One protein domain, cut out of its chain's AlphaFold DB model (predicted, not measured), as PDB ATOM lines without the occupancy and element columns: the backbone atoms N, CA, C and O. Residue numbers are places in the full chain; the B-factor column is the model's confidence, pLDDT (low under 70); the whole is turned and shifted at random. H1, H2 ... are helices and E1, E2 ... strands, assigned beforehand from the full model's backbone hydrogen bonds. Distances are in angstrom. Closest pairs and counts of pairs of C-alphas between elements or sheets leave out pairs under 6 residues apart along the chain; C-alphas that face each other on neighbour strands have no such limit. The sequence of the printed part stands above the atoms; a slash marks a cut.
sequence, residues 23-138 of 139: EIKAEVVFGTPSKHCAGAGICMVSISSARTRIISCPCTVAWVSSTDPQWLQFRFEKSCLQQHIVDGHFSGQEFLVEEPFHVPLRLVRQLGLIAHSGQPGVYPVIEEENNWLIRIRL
ATOM      1  N   GLU A  23     106.677 109.411  91.015       91.50
ATOM      2  CA  GLU A  23     107.991 110.041  90.984       91.50
ATOM      3  C   GLU A  23     108.762 109.600  89.736       91.50
ATOM      4  O   GLU A  23     108.727 108.439  89.321       91.50
ATOM      5  N   ILE A  24     109.470 110.540  89.119       93.06
ATOM      6  CA  ILE A  24     110.301 110.308  87.942       93.06
ATOM      7  C   ILE A  24     111.718 110.727  88.285       93.06
ATOM      8  O   ILE A  24     111.966 111.856  88.696       93.06
ATOM      9  N   LYS A  25     112.663 109.812  88.089       93.44
ATOM     10  CA  LYS A  25     114.082 110.094  88.277       93.44
ATOM     11  C   LYS A  25     114.582 111.004  87.154       93.44
ATOM     12  O   LYS A  25     114.398 110.683  85.977       93.44
ATOM     13  N   ALA A  26     115.218 112.110  87.513       93.06
ATOM     14  CA  ALA A  26     115.798 113.067  86.580       93.06
ATOM     15  C   ALA A  26     117.173 113.531  87.069       93.06
ATOM     16  O   ALA A  26     117.447 113.558  88.264       93.06
ATOM     17  N   GLU A  27     118.038 113.898  86.139       93.00
ATOM     18  CA  GLU A  27     119.253 114.651  86.416       93.00
ATOM     19  C   GLU A  27     118.911 116.141  86.457       93.00
ATOM     20  O   GLU A  27     118.224 116.657  85.572       93.00
ATOM     21  N   VAL A  28     119.377 116.818  87.500       94.19
ATOM     22  CA  VAL A  28     119.229 118.254  87.716       94.19
ATOM     23  C   VAL A  28     120.618 118.863  87.687       94.19
ATOM     24  O   VAL A  28     121.492 118.466  88.457       94.19
ATOM     25  N   VAL A  29     120.816 119.821  86.791       93.81
ATOM     26  CA  VAL A  29     122.013 120.658  86.739       93.81
ATOM     27  C   VAL A  29     121.696 121.952  87.463       93.81
ATOM     28  O   VAL A  29     120.706 122.607  87.132       93.81
ATOM     29  N   PHE A  30     122.518 122.317  88.437       94.00
ATOM     30  CA  PHE A  30     122.346 123.539  89.210       94.00
ATOM     31  C   PHE A  30     122.944 124.748  88.495       94.00
ATOM     32  O   PHE A  30     123.858 124.620  87.679       94.00
ATOM     33  N   GLY A  31     122.402 125.921  88.809       92.38
ATOM     34  CA  GLY A  31     122.859 127.210  88.306       92.38
ATOM     35  C   GLY A  31     121.834 127.928  87.437       92.38
ATOM     36  O   GLY A  31     120.651 127.598  87.451       92.38
ATOM     37  N   THR A  32     122.312 128.908  86.674       89.62
ATOM     38  CA  THR A  32     121.475 129.822  85.885       89.62
ATOM     39  C   THR A  32     121.710 129.591  84.383       89.62
ATOM     40  O   THR A  32     122.850 129.760  83.929       89.62
ATOM     41  N   PRO A  33     120.690 129.199  83.593       87.50
ATOM     42  CA  PRO A  33     120.842 128.883  82.166       87.50
ATOM     43  C   PRO A  33     121.566 129.961  81.333       87.50
ATOM     44  O   PRO A  33     122.516 129.648  80.612       87.50
ATOM     45  N   SER A  34     121.185 131.231  81.468       90.38
ATOM     46  CA  SER A  34     121.714 132.379  80.716       90.38
ATOM     47  C   SER A  34     123.165 132.726  81.047       90.38
ATOM     48  O   SER A  34     123.831 133.415  80.276       90.38
ATOM     49  N   LYS A  35     123.681 132.216  82.169       89.44
ATOM     50  CA  LYS A  35     125.046 132.440  82.658       89.44
ATOM     51  C   LYS A  35     125.920 131.191  82.513       89.44
ATOM     52  O   LYS A  35     126.865 131.011  83.272       89.44
ATOM     53  N   HIS A  36     125.601 130.296  81.574       84.62
ATOM     54  CA  HIS A  36     126.314 129.023  81.393       84.62
ATOM     55  C   HIS A  36     126.369 128.184  82.685       84.62
ATOM     56  O   HIS A  36     127.408 127.634  83.044       84.62
ATOM     57  N   CYS A  37     125.239 128.124  83.396       86.25
ATOM     58  CA  CYS A  37     125.084 127.501  84.711       86.25
ATOM     59  C   CYS A  37     125.937 128.121  85.838       86.25
ATOM     60  O   CYS A  37     125.997 127.562  86.929       86.25
ATOM     61  N   ALA A  38     126.548 129.293  85.635       82.94
ATOM     62  CA  ALA A  38     127.098 130.077  86.735       82.94
ATOM     63  C   ALA A  38     125.958 130.817  87.454       82.94
ATOM     64  O   ALA A  38     125.302 131.667  86.861       82.94
ATOM     65  N   GLY A  39     125.696 130.505  88.721       86.19
ATOM     66  CA  GLY A  39     124.651 131.171  89.507       86.19
ATOM     67  C   GLY A  39     123.899 130.214  90.424       86.19
ATOM     68  O   GLY A  39     124.408 129.147  90.762       86.19
ATOM     69  N   ALA A  40     122.687 130.605  90.821       86.69
ATOM     70  CA  ALA A  40     121.847 129.855  91.748       86.69
ATOM     71  C   ALA A  40     120.542 129.388  91.088       86.69
ATOM     72  O   ALA A  40     119.895 130.129  90.348       86.69
ATOM     73  N   GLY A  41     120.152 128.149  91.386       92.38
ATOM     74  CA  GLY A  41     118.887 127.576  90.943       92.38
ATOM     75  C   GLY A  41     119.064 126.321  90.115       92.38
ATOM     76  O   GLY A  41     119.946 125.504  90.385       92.38
ATOM     77  N   ILE A  42     118.191 126.162  89.124       94.19
ATOM     78  CA  ILE A  42     118.178 125.018  88.218       94.19
ATOM     79  C   ILE A  42     118.528 125.508  86.816       94.19
ATOM     80  O   ILE A  42     117.790 126.277  86.210       94.19
ATOM     81  N   CYS A  43     119.634 124.999  86.282       91.94
ATOM     82  CA  CYS A  43     120.079 125.260  84.922       91.94
ATOM     83  C   CYS A  43     119.356 124.349  83.923       91.94
ATOM     84  O   CYS A  43     118.943 124.771  82.844       91.94
ATOM     85  N   MET A  44     119.196 123.069  84.270       91.62
ATOM     86  CA  MET A  44     118.601 122.079  83.375       91.62
ATOM     87  C   MET A  44     118.016 120.903  84.151       91.62
ATOM     88  O   MET A  44     118.561 120.484  85.168       91.62
ATOM     89  N   VAL A  45     116.947 120.320  83.606       92.94
ATOM     90  CA  VAL A  45     116.394 119.035  84.045       92.94
ATOM     91  C   VAL A  45     116.419 118.057  82.869       92.94
ATOM     92  O   VAL A  45     115.998 118.402  81.766       92.94
ATOM     93  N   SER A  46     116.892 116.829  83.080       91.06
ATOM     94  CA  SER A  46     116.991 115.787  82.048       91.06
ATOM     95  C   SER A  46     116.497 114.437  82.565       91.06
ATOM     96  O   SER A  46     116.806 114.031  83.674       91.06
ATOM     97  N   ILE A  47     115.743 113.702  81.746       86.31
ATOM     98  CA  ILE A  47     115.239 112.349  82.075       86.31
ATOM     99  C   ILE A  47     116.130 111.263  81.434       86.31
ATOM    100  O   ILE A  47     115.894 110.065  81.578       86.31
ATOM    101  N   SER A  48     117.133 111.662  80.651       70.69
ATOM    102  CA  SER A  48     117.981 110.741  79.896       70.69
ATOM    103  C   SER A  48     119.165 110.272  80.736       70.69
ATOM    104  O   SER A  48     119.916 111.089  81.255       70.69
ATOM    105  N   SER A  49     119.384 108.957  80.786       53.16
ATOM    106  CA  SER A  49     120.602 108.331  81.319       53.16
ATOM    107  C   SER A  49     121.794 108.407  80.357       53.16
ATOM    108  O   SER A  49     122.858 107.859  80.657       53.16
ATOM    109  N   ALA A  50     121.637 109.044  79.189       47.69
ATOM    110  CA  ALA A  50     122.714 109.186  78.223       47.69
ATOM    111  C   ALA A  50     123.757 110.177  78.757       47.69
ATOM    112  O   ALA A  50     123.737 111.363  78.439       47.69
ATOM    113  N   ARG A  51     124.702 109.642  79.537       50.00
ATOM    114  CA  ARG A  51     125.980 110.246  79.949       50.00
ATOM    115  C   ARG A  51     126.898 110.565  78.754       50.00
ATOM    116  O   ARG A  51     128.109 110.393  78.830       50.00
ATOM    117  N   THR A  52     126.353 110.970  77.611       47.19
ATOM    118  CA  THR A  52     127.137 111.302  76.415       47.19
ATOM    119  C   THR A  52     127.602 112.751  76.406       47.19
ATOM    120  O   THR A  52     128.341 113.143  75.507       47.19
ATOM    121  N   ARG A  53     127.223 113.553  77.406       55.41
ATOM    122  CA  ARG A  53     127.754 114.902  77.597       55.41
ATOM    123  C   ARG A  53     128.453 114.965  78.944       55.41
ATOM    124  O   ARG A  53     127.830 114.735  79.973       55.41
ATOM    125  N   ILE A  54     129.750 115.261  78.920       57.78
ATOM    126  CA  ILE A  54     130.481 115.672  80.116       57.78
ATOM    127  C   ILE A  54     129.901 117.033  80.497       57.78
ATOM    128  O   ILE A  54     130.215 118.046  79.874       57.78
ATOM    129  N   ILE A  55     128.976 117.038  81.451       62.31
ATOM    130  CA  ILE A  55     128.467 118.265  82.048       62.31
ATOM    131  C   ILE A  55     129.487 118.645  83.120       62.31
ATOM    132  O   ILE A  55     129.633 117.950  84.117       62.31
ATOM    133  N   SER A  56     130.236 119.721  82.888       74.75
ATOM    134  CA  SER A  56     131.176 120.276  83.874       74.75
ATOM    135  C   SER A  56     130.472 121.047  84.995       74.75
ATOM    136  O   SER A  56     131.116 121.483  85.944       74.75
ATOM    137  N   CYS A  57     129.166 121.267  84.853       83.81
ATOM    138  CA  CYS A  57     128.345 122.004  85.802       83.81
ATOM    139  C   CYS A  57     127.933 121.093  86.970       83.81
ATOM    140  O   CYS A  57     127.726 119.897  86.746       83.81
ATOM    141  N   PRO A  58     127.758 121.633  88.188       88.62
ATOM    142  CA  PRO A  58     127.266 120.859  89.321       88.62
ATOM    143  C   PRO A  58     125.926 120.201  88.987       88.62
ATOM    144  O   PRO A  58     124.967 120.877  88.612       88.62
ATOM    145  N   CYS A  59     125.847 118.879  89.106       90.94
ATOM    146  CA  CYS A  59     124.633 118.136  88.811       90.94
ATOM    147  C   CYS A  59     124.426 116.982  89.784       90.94
ATOM    148  O   CYS A  59     125.363 116.450  90.378       90.94
ATOM    149  N   THR A  60     123.171 116.590  89.950       92.50
ATOM    150  CA  THR A  60     122.793 115.440  90.765       92.50
ATOM    151  C   THR A  60     121.529 114.797  90.221       92.50
ATOM    152  O   THR A  60     120.867 115.309  89.320       92.50
ATOM    153  N   VAL A  61     121.173 113.661  90.794       93.06
ATOM    154  CA  VAL A  61     119.912 112.987  90.539       93.06
ATOM    155  C   VAL A  61     118.863 113.460  91.543       93.06
ATOM    156  O   VAL A  61     119.113 113.490  92.745       93.06
ATOM    157  N   ALA A  62     117.661 113.739  91.050       95.56
ATOM    158  CA  ALA A  62     116.481 114.034  91.846       95.56
ATOM    159  C   ALA A  62     115.325 113.096  91.490       95.56
ATOM    160  O   ALA A  62     115.182 112.652  90.346       95.56
ATOM    161  N   TRP A  63     114.460 112.845  92.464       95.88
ATOM    162  CA  TRP A  63     113.120 112.327  92.225       95.88
ATOM    163  C   TRP A  63     112.171 113.504  92.037       95.88
ATOM    164  O   TRP A  63     112.098 114.388  92.888       95.88
ATOM    165  N   VAL A  64     111.480 113.535  90.901       96.06
ATOM    166  CA  VAL A  64     110.590 114.631  90.517       96.06
ATOM    167  C   VAL A  64     109.151 114.155  90.539       96.06
ATOM    168  O   VAL A  64     108.822 113.147  89.912       96.06
ATOM    169  N   SER A  65     108.289 114.880  91.237       95.56
ATOM    170  CA  SER A  65     106.876 114.539  91.385       95.56
ATOM    171  C   SER A  65     105.996 115.781  91.413       95.56
ATOM    172  O   SER A  65     106.475 116.916  91.438       95.56
ATOM    173  N   SER A  66     104.688 115.568  91.350       93.62
ATOM    174  CA  SER A  66     103.699 116.630  91.437       93.62
ATOM    175  C   SER A  66     102.420 116.082  92.055       93.62
ATOM    176  O   SER A  66     101.924 115.036  91.642       93.62
ATOM    177  N   THR A  67     101.912 116.788  93.061       88.75
ATOM    178  CA  THR A  67     100.578 116.576  93.646       88.75
ATOM    179  C   THR A  67      99.589 117.661  93.216       88.75
ATOM    180  O   THR A  67      98.390 117.527  93.437       88.75
ATOM    181  N   ASP A  68     100.090 118.723  92.582       91.31
ATOM    182  CA  ASP A  68      99.341 119.849  92.034       91.31
ATOM    183  C   ASP A  68      99.947 120.186  90.662       91.31
ATOM    184  O   ASP A  68     101.143 120.490  90.609       91.31
ATOM    185  N   PRO A  69      99.162 120.194  89.568       91.00
ATOM    186  CA  PRO A  69      99.642 120.489  88.217       91.00
ATOM    187  C   PRO A  69     100.430 121.801  88.036       91.00
ATOM    188  O   PRO A  69     101.103 121.956  87.014       91.00
ATOM    189  N   GLN A  70     100.335 122.751  88.977       94.94
ATOM    190  CA  GLN A  70     101.088 124.016  88.986       94.94
ATOM    191  C   GLN A  70     102.421 123.948  89.736       94.94
ATOM    192  O   GLN A  70     103.194 124.905  89.682       94.94
ATOM    193  N   TRP A  71     102.689 122.861  90.456       95.25
ATOM    194  CA  TRP A  71     103.853 122.723  91.321       95.25
ATOM    195  C   TRP A  71     104.650 121.473  90.980       95.25
ATOM    196  O   TRP A  71     104.118 120.367  90.855       95.25
ATOM    197  N   LEU A  72     105.961 121.659  90.893       95.75
ATOM    198  CA  LEU A  72     106.937 120.605  90.702       95.75
ATOM    199  C   LEU A  72     107.728 120.427  91.994       95.75
ATOM    200  O   LEU A  72     108.321 121.379  92.499       95.75
ATOM    201  N   GLN A  73     107.731 119.215  92.533       97.19
ATOM    202  CA  GLN A  73     108.536 118.860  93.691       97.19
ATOM    203  C   GLN A  73     109.797 118.138  93.233       97.19
ATOM    204  O   GLN A  73     109.722 117.186  92.457       97.19
ATOM    205  N   PHE A  74     110.940 118.566  93.757       97.38
ATOM    206  CA  PHE A  74     112.201 117.849  93.635       97.38
ATOM    207  C   PHE A  74     112.586 117.300  94.997       97.38
ATOM    208  O   PHE A  74     112.549 118.020  95.995       97.38
ATOM    209  N   ARG A  75     112.978 116.030  95.013       97.00
ATOM    210  CA  ARG A  75     113.505 115.338  96.180       97.00
ATOM    211  C   ARG A  75     114.915 114.854  95.890       97.00
ATOM    212  O   ARG A  75     115.126 114.039  94.989       97.00
ATOM    213  N   PHE A  76     115.864 115.362  96.661       96.25
ATOM    214  CA  PHE A  76     117.282 115.047  96.548       96.25
ATOM    215  C   PHE A  76     117.704 114.200  97.736       96.25
ATOM    216  O   PHE A  76     117.508 114.600  98.880       96.25
ATOM    217  N   GLU A  77     118.298 113.041  97.477       95.75
ATOM    218  CA  GLU A  77     118.846 112.203  98.541       95.75
ATOM    219  C   GLU A  77     120.158 112.813  99.051       95.75
ATOM    220  O   GLU A  77     121.069 113.075  98.262       95.75
ATOM    221  N   LYS A  78     120.273 113.028 100.368       95.38
ATOM    222  CA  LYS A  78     121.445 113.678 100.985       95.38
ATOM    223  C   LYS A  78     122.750 112.946 100.671       95.38
ATOM    224  O   LYS A  78     123.758 113.585 100.392       95.38
ATOM    225  N   SER A  79     122.706 111.614 100.643       94.50
ATOM    226  CA  SER A  79     123.842 110.735 100.332       94.50
ATOM    227  C   SER A  79     124.408 110.936  98.915       94.50
ATOM    228  O   SER A  79     125.566 110.613  98.657       94.50
ATOM    229  N   CYS A  80     123.591 111.459  97.993       89.81
ATOM    230  CA  CYS A  80     123.921 111.624  96.578       89.81
ATOM    231  C   CYS A  80     124.353 113.055  96.225       89.81
ATOM    232  O   CYS A  80     124.722 113.322  95.079       89.81
ATOM    233  N   LEU A  81     124.281 113.990  97.175       91.75
ATOM    234  CA  LEU A  81     124.702 115.369  96.971       91.75
ATOM    235  C   LEU A  81     126.177 115.533  97.319       91.75
ATOM    236  O   LEU A  81     126.643 115.134  98.382       91.75
ATOM    237  N   GLN A  82     126.917 116.166  96.416       91.31
ATOM    238  CA  GLN A  82     128.286 116.574  96.704       91.31
ATOM    239  C   GLN A  82     128.268 117.771  97.658       91.31
ATOM    240  O   GLN A  82     127.410 118.644  97.530       91.31
ATOM    241  N   GLN A  83     129.235 117.841  98.576       91.38
ATOM    242  CA  GLN A  83     129.263 118.866  99.628       91.38
ATOM    243  C   GLN A  83     129.149 120.293  99.073       91.38
ATOM    244  O   GLN A  83     128.364 121.082  99.579       91.38
ATOM    245  N   HIS A  84     129.832 120.603  97.967       90.44
ATOM    246  CA  HIS A  84     129.765 121.937  97.363       90.44
ATOM    247  C   HIS A  84     128.362 122.313  96.844       90.44
ATOM    248  O   HIS A  84     128.025 123.491  96.795       90.44
ATOM    249  N   ILE A  85     127.538 121.329  96.453       91.56
ATOM    250  CA  ILE A  85     126.140 121.558  96.056       91.56
ATOM    251  C   ILE A  85     125.313 121.886  97.296       91.56
ATOM    252  O   ILE A  85     124.494 122.802  97.263       91.56
ATOM    253  N   VAL A  86     125.539 121.154  98.392       93.38
ATOM    254  CA  VAL A  86     124.876 121.417  99.675       93.38
ATOM    255  C   VAL A  86     125.218 122.824 100.151       93.38
ATOM    256  O   VAL A  86     124.314 123.621 100.375       93.38
ATOM    257  N   ASP A  87     126.504 123.162 100.199       91.94
ATOM    258  CA  ASP A  87     126.982 124.464 100.664       91.94
ATOM    259  C   ASP A  87     126.426 125.622  99.821       91.94
ATOM    260  O   ASP A  87     126.088 126.670 100.370       91.94
ATOM    261  N   GLY A  88     126.296 125.430  98.504       88.56
ATOM    262  CA  GLY A  88     125.827 126.463  97.578       88.56
ATOM    263  C   GLY A  88     124.307 126.614  97.467       88.56
ATOM    264  O   GLY A  88     123.840 127.701  97.133       88.56
ATOM    265  N   HIS A  89     123.531 125.552  97.714       90.00
ATOM    266  CA  HIS A  89     122.095 125.534  97.395       90.00
ATOM    267  C   HIS A  89     121.172 125.067  98.525       90.00
ATOM    268  O   HIS A  89     119.981 125.365  98.475       90.00
ATOM    269  N   PHE A  90     121.681 124.322  99.510       91.81
ATOM    270  CA  PHE A  90     120.873 123.697 100.567       91.81
ATOM    271  C   PHE A  90     121.338 124.055 101.987       91.81
ATOM    272  O   PHE A  90     120.720 123.626 102.954       91.81
ATOM    273  N   SER A  91     122.422 124.823 102.136       85.56
ATOM    274  CA  SER A  91     122.936 125.280 103.435       85.56
ATOM    275  C   SER A  91     122.015 126.298 104.115       85.56
ATOM    276  O   SER A  91     122.011 126.415 105.340       85.56
ATOM    277  N   GLY A  92     121.224 127.023 103.322       84.19
ATOM    278  CA  GLY A  92     120.151 127.891 103.796       84.19
ATOM    279  C   GLY A  92     118.796 127.184 103.855       84.19
ATOM    280  O   GLY A  92     118.602 126.101 103.312       84.19
ATOM    281  N   GLN A  93     117.812 127.851 104.460       91.56
ATOM    282  CA  GLN A  93     116.406 127.414 104.439       91.56
ATOM    283  C   GLN A  93     115.698 127.746 103.113       91.56
ATOM    284  O   GLN A  93     114.499 127.511 102.964       91.56
ATOM    285  N   GLU A  94     116.426 128.306 102.150       95.62
ATOM    286  CA  GLU A  94     115.898 128.878 100.921       95.62
ATOM    287  C   GLU A  94     116.724 128.433  99.711       95.62
ATOM    288  O   GLU A  94     117.953 128.435  99.733       95.62
ATOM    289  N   PHE A  95     116.023 128.089  98.636       96.38
ATOM    290  CA  PHE A  95     116.557 127.732  97.335       96.38
ATOM    291  C   PHE A  95     116.184 128.831  96.342       96.38
ATOM    292  O   PHE A  95     115.008 129.024  96.015       96.38
ATOM    293  N   LEU A  96     117.188 129.563  95.867       95.94
ATOM    294  CA  LEU A  96     117.012 130.633  94.890       95.94
ATOM    295  C   LEU A  96     117.005 130.064  93.472       95.94
ATOM    296  O   LEU A  96     117.952 129.397  93.069       95.94
ATOM    297  N   VAL A  97     115.975 130.395  92.699       96.44
ATOM    298  CA  VAL A  97     115.916 130.220  91.246       96.44
ATOM    299  C   VAL A  97     116.005 131.605  90.613       96.44
ATOM    300  O   VAL A  97     115.042 132.369  90.666       96.44
ATOM    301  N   GLU A  98     117.164 131.944  90.040       94.50
ATOM    302  CA  GLU A  98     117.393 133.281  89.468       94.50
ATOM    303  C   GLU A  98     116.538 133.562  88.223       94.50
ATOM    304  O   GLU A  98     116.119 134.698  88.006       94.50
ATOM    305  N   GLU A  99     116.270 132.545  87.401       94.12
ATOM    306  CA  GLU A  99     115.533 132.700  86.147       94.12
ATOM    307  C   GLU A  99     114.702 131.453  85.800       94.12
ATOM    308  O   GLU A  99     114.902 130.391  86.398       94.12
ATOM    309  N   PRO A 100     113.763 131.549  84.841       95.81
ATOM    310  CA  PRO A 100     112.935 130.414  84.477       95.81
ATOM    311  C   PRO A 100     113.785 129.297  83.870       95.81
ATOM    312  O   PRO A 100     114.645 129.546  83.026       95.81
ATOM    313  N   PHE A 101     113.493 128.053  84.239       95.06
ATOM    314  CA  PHE A 101     114.130 126.880  83.640       95.06
ATOM    315  C   PHE A 101     113.103 125.998  82.946       95.06
ATOM    316  O   PHE A 101     111.947 125.900  83.361       95.06
ATOM    317  N   HIS A 102     113.541 125.299  81.904       95.50
ATOM    318  CA  HIS A 102     112.668 124.414  81.148       95.50
ATOM    319  C   HIS A 102     112.497 123.053  81.824       95.50
ATOM    320  O   HIS A 102     113.462 122.361  82.154       95.50
ATOM    321  N   VAL A 103     111.241 122.633  81.947       95.19
ATOM    322  CA  VAL A 103     110.850 121.286  82.349       95.19
ATOM    323  C   VAL A 103     110.667 120.446  81.080       95.19
ATOM    324  O   VAL A 103     109.861 120.804  80.217       95.19
ATOM    325  N   PRO A 104     111.367 119.307  80.930       94.00
ATOM    326  CA  PRO A 104     111.203 118.442  79.771       94.00
ATOM    327  C   PRO A 104     109.740 118.056  79.538       94.00
ATOM    328  O   PRO A 104     109.066 117.581  80.451       94.00
ATOM    329  N   LEU A 105     109.273 118.142  78.287       93.12
ATOM    330  CA  LEU A 105     107.887 117.808  77.913       93.12
ATOM    331  C   LEU A 105     107.453 116.408  78.364       93.12
ATOM    332  O   LEU A 105     106.274 116.153  78.597       93.12
ATOM    333  N   ARG A 106     108.406 115.480  78.487       90.75
ATOM    334  CA  ARG A 106     108.141 114.142  79.009       90.75
ATOM    335  C   ARG A 106     107.784 114.165  80.504       90.75
ATOM    336  O   ARG A 106     106.850 113.456  80.858       90.75
ATOM    337  N   LEU A 107     108.420 114.997  81.339       92.25
ATOM    338  CA  LEU A 107     107.994 115.206  82.734       92.25
ATOM    339  C   LEU A 107     106.606 115.847  82.777       92.25
ATOM    340  O   LEU A 107     105.728 115.321  83.448       92.25
ATOM    341  N   VAL A 108     106.389 116.909  81.991       93.44
ATOM    342  CA  VAL A 108     105.097 117.617  81.900       93.44
ATOM    343  C   VAL A 108     103.954 116.643  81.623       93.44
ATOM    344  O   VAL A 108     102.970 116.603  82.354       93.44
ATOM    345  N   ARG A 109     104.115 115.785  80.611       91.56
ATOM    346  CA  ARG A 109     103.103 114.788  80.236       91.56
ATOM    347  C   ARG A 109     102.935 113.687  81.279       91.56
ATOM    348  O   ARG A 109     101.814 113.264  81.529       91.56
ATOM    349  N   GLN A 110     104.029 113.180  81.849       90.75
ATOM    350  CA  GLN A 110     103.968 112.047  82.778       90.75
ATOM    351  C   GLN A 110     103.443 112.433  84.165       90.75
ATOM    352  O   GLN A 110     102.844 111.579  84.818       90.75
ATOM    353  N   LEU A 111     103.652 113.686  84.580       91.44
ATOM    354  CA  LEU A 111     103.192 114.247  85.854       91.44
ATOM    355  C   LEU A 111     101.897 115.066  85.723       91.44
ATOM    356  O   LEU A 111     101.393 115.556  86.724       91.44
ATOM    357  N   GLY A 112     101.353 115.230  84.512       90.75
ATOM    358  CA  GLY A 112     100.114 115.984  84.293       90.75
ATOM    359  C   GLY A 112     100.230 117.479  84.607       90.75
ATOM    360  O   GLY A 112      99.267 118.069  85.087       90.75
ATOM    361  N   LEU A 113     101.395 118.084  84.358       91.75
ATOM    362  CA  LEU A 113     101.646 119.504  84.629       91.75
ATOM    363  C   LEU A 113     100.948 120.389  83.590       91.75
ATOM    364  O   LEU A 113     100.870 120.031  82.413       91.75
ATOM    365  N   ILE A 114     100.499 121.577  84.006       92.12
ATOM    366  CA  ILE A 114      99.872 122.549  83.087       92.12
ATOM    367  C   ILE A 114     100.883 123.418  82.332       92.12
ATOM    368  O   ILE A 114     100.527 124.104  81.377       92.12
ATOM    369  N   ALA A 115     102.135 123.391  82.773       93.75
ATOM    370  CA  ALA A 115     103.187 124.295  82.354       93.75
ATOM    371  C   ALA A 115     104.516 123.546  82.222       93.75
ATOM    372  O   ALA A 115     104.703 122.457  82.771       93.75
ATOM    373  N   HIS A 116     105.436 124.123  81.455       94.94
ATOM    374  CA  HIS A 116     106.715 123.500  81.097       94.94
ATOM    375  C   HIS A 116     107.921 124.379  81.449       94.94
ATOM    376  O   HIS A 116     109.034 124.112  80.997       94.94
ATOM    377  N   SER A 117     107.707 125.416  82.256       96.75
ATOM    378  CA  SER A 117     108.760 126.271  82.789       96.75
ATOM    379  C   SER A 117     108.595 126.397  84.297       96.75
ATOM    380  O   SER A 117     107.482 126.605  84.765       96.75
ATOM    381  N   GLY A 118     109.676 126.281  85.065       96.12
ATOM    382  CA  GLY A 118     109.689 126.706  86.467       96.12
ATOM    383  C   GLY A 118     109.741 128.228  86.558       96.12
ATOM    384  O   GLY A 118     110.344 128.861  85.688       96.12
ATOM    385  N   GLN A 119     109.100 128.824  87.568       96.94
ATOM    386  CA  GLN A 119     109.214 130.266  87.795       96.94
ATOM    387  C   GLN A 119     110.531 130.602  88.520       96.94
ATOM    388  O   GLN A 119     111.019 129.790  89.310       96.94
ATOM    389  N   PRO A 120     111.087 131.803  88.298       97.25
ATOM    390  CA  PRO A 120     112.067 132.389  89.200       97.25
ATOM    391  C   PRO A 120     111.444 132.655  90.568       97.25
ATOM    392  O   PRO A 120     110.252 132.961  90.671       97.25
ATOM    393  N   GLY A 121     112.263 132.613  91.610       96.69
ATOM    394  CA  GLY A 121     111.819 132.929  92.957       96.69
ATOM    395  C   GLY A 121     112.689 132.311  94.035       96.69
ATOM    396  O   GLY A 121     113.700 131.666  93.763       96.69
ATOM    397  N   VAL A 122     112.262 132.517  95.273       97.12
ATOM    398  CA  VAL A 122     112.868 131.915  96.457       97.12
ATOM    399  C   VAL A 122     111.905 130.865  96.982       97.12
ATOM    400  O   VAL A 122     110.726 131.151  97.204       97.12
ATOM    401  N   TYR A 123     112.395 129.642  97.138       97.06
ATOM    402  CA  TYR A 123     111.587 128.493  97.527       97.06
ATOM    403  C   TYR A 123     112.124 127.894  98.820       97.06
ATOM    404  O   TYR A 123     113.335 127.759  98.952       97.06
ATOM    405  N   PRO A 124     111.270 127.501  99.773       97.19
ATOM    406  CA  PRO A 124     111.748 126.888 100.999       97.19
ATOM    407  C   PRO A 124     112.425 125.548 100.700       97.19
ATOM    408  O   PRO A 124     111.898 124.721  99.947       97.19
ATOM    409  N   VAL A 125     113.573 125.338 101.332       96.94
ATOM    410  CA  VAL A 125     114.227 124.037 101.434       96.94
ATOM    411  C   VAL A 125     113.653 123.341 102.659       96.94
ATOM    412  O   VAL A 125     113.795 123.819 103.782       96.94
ATOM    413  N   ILE A 126     112.985 122.212 102.447       96.56
ATOM    414  CA  ILE A 126     112.475 121.385 103.540       96.56
ATOM    415  C   ILE A 126     113.481 120.263 103.771       96.56
ATOM    416  O   ILE A 126     113.748 119.453 102.878       96.56
ATOM    417  N   GLU A 127     114.043 120.238 104.974       95.38
ATOM    418  CA  GLU A 127     114.924 119.170 105.419       95.38
ATOM    419  C   GLU A 127     114.108 118.002 105.972       95.38
ATOM    420  O   GLU A 127     113.348 118.153 106.927       95.38
ATOM    421  N   GLU A 128     114.302 116.820 105.399       94.88
ATOM    422  CA  GLU A 128     113.867 115.553 105.980       94.88
ATOM    423  C   GLU A 128     115.090 114.749 106.434       94.88
ATOM    424  O   GLU A 128     116.230 115.130 106.167       94.88
ATOM    425  N   GLU A 129     114.879 113.606 107.092       94.44
ATOM    426  CA  GLU A 129     115.961 112.757 107.612       94.44
ATOM    427  C   GLU A 129     117.024 112.450 106.539       94.44
ATOM    428  O   GLU A 129     118.201 112.771 106.712       94.44
ATOM    429  N   ASN A 130     116.590 111.935 105.383       95.19
ATOM    430  CA  ASN A 130     117.476 111.489 104.300       95.19
ATOM    431  C   ASN A 130     117.384 112.334 103.024       95.19
ATOM    432  O   ASN A 130     118.115 112.075 102.064       95.19
ATOM    433  N   ASN A 131     116.495 113.329 102.985       96.75
ATOM    434  CA  ASN A 131     116.214 114.087 101.772       96.75
ATOM    435  C   ASN A 131     116.219 115.597 102.003       96.75
ATOM    436  O   ASN A 131     115.928 116.081 103.094       96.75
ATOM    437  N   TRP A 132     116.466 116.320 100.918       96.81
ATOM    438  CA  TRP A 132     116.058 117.707 100.754       96.81
ATOM    439  C   TRP A 132     114.890 117.777  99.782       96.81
ATOM    440  O   TRP A 132     114.918 117.133  98.726       96.81
ATOM    441  N   LEU A 133     113.884 118.577 100.115       96.94
ATOM    442  CA  LEU A 133     112.744 118.849  99.250       96.94
ATOM    443  C   LEU A 133     112.699 120.325  98.874       96.94
ATOM    444  O   LEU A 133     112.833 121.197  99.730       96.94
ATOM    445  N   ILE A 134     112.426 120.593  97.601       97.19
ATOM    446  CA  ILE A 134     112.065 121.926  97.107       97.19
ATOM    447  C   ILE A 134     110.812 121.812  96.243       97.19
ATOM    448  O   ILE A 134     110.642 120.850  95.489       97.19
ATOM    449  N   ARG A 135     109.921 122.798  96.351       97.19
ATOM    450  CA  ARG A 135     108.691 122.877  95.554       97.19
ATOM    451  C   ARG A 135     108.700 124.163  94.754       97.19
ATOM    452  O   ARG A 135     108.651 125.243  95.327       97.19
ATOM    453  N   ILE A 136     108.739 124.029  93.437       97.31
ATOM    454  CA  ILE A 136     108.835 125.143  92.499       97.31
ATOM    455  C   ILE A 136     107.514 125.278  91.754       97.31
ATOM    456  O   ILE A 136     106.952 124.295  91.268       97.31
ATOM    457  N   ARG A 137     107.016 126.510  91.665       96.81
ATOM    458  CA  ARG A 137     105.818 126.829  90.890       96.81
ATOM    459  C   ARG A 137     106.153 126.857  89.398       96.81
ATOM    460  O   ARG A 137     107.266 127.211  89.019       96.81
ATOM    461  N   LEU A 138     105.193 126.511  88.554       95.06
ATOM    462  CA  LEU A 138     105.338 126.521  87.101       95.06
ATOM    463  C   LEU A 138     104.709 127.779  86.464       95.06
ATOM    464  O   LEU A 138     103.765 128.348  87.016       95.06
TER     465      LEU A 138
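What this domain is: This is residues 23 to 138 of the 139 residues of an uncharacterized protein of Saprospiraceae bacterium (UniProt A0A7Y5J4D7). Seven antiparallel strands curl round into a nearly closed barrel, its two edges, E2 and E5, coming near each other at one point. The short helix H1 sits at one end of the barrel, and the short helix H2 packs over E3 on the opposite face of the sheet. The printed part has 116 residues, with E1 E2 E3 E4 H1 E5 H2 E6 E7 along the chain, sheet order E2 E1 E3 E4 E7 E6 E5, and class mixed, helices and strands. The whole is compact and rounded, with a radius of gyration of the C-alphas of 13.0 A and spans of 33 by 32 by 25 A.

How they stand to each other: Start at the edge strand E2, residues 42 to 46, and its hairpin partner E1, residues 24 to 30, where N 27 and O 46 are 2.8 A apart, within hydrogen-bond range. Next comes E3, residues 59 to 68, with N 26 and O 62 at 2.9 A, then its hairpin partner E4, residues 71 to 77, with N 63 and O 75 at 2.9 A. E7, residues 131 to 137, follows with N 74 and O 134 at 2.9 A. E6, residues 121 to 127, forms a hairpin with E7, with N 126 and O 133 at 2.9 A; this pairing is staggered, using residues 125 to 127 of E6, while residues 121 to 124 pair with the edge strand E5, residues 94 to 97, where N 95 and O 123 are 2.7 A apart. The closest C-alphas of E2 and E5 are those of Ile 42 and Val 97, 6.4 A apart. H1, residues 83 to 89, is on the sheet at a height of 8.4 A, over none of its strands. H2, residues 105 to 111, is on the opposite face at a height of 8.1 A, over E3 and slantwise to it at 39 degrees on the local plane. In H1 and H2 every O i to N i+4 pair is within hydrogen-bond range.

Where its parts are: Find C-alpha 24 at (110.301, 110.308, 87.942), where E1 begins and runs 17.9 A. E3, the longest strand, runs 25.6 A from C-alpha 59 at (124.633, 118.136, 88.811). E4 and E7 each measure 19.7 A, E6 18.8 A, E2 11.2 A, H1 10.0 A, H2 9.9 A and E5 9.8 A. E7 ends at C-alpha 137, (105.818, 126.829, 90.890).

The domain as a whole: The C-alphas farthest apart are those of Thr 52 and Gln 93, at 34.1 A. The printed part has no cut. The links E1 to E2 and E2 to E3 are long. Look for low confidence at residues 49 to 55, where pLDDT is under 70.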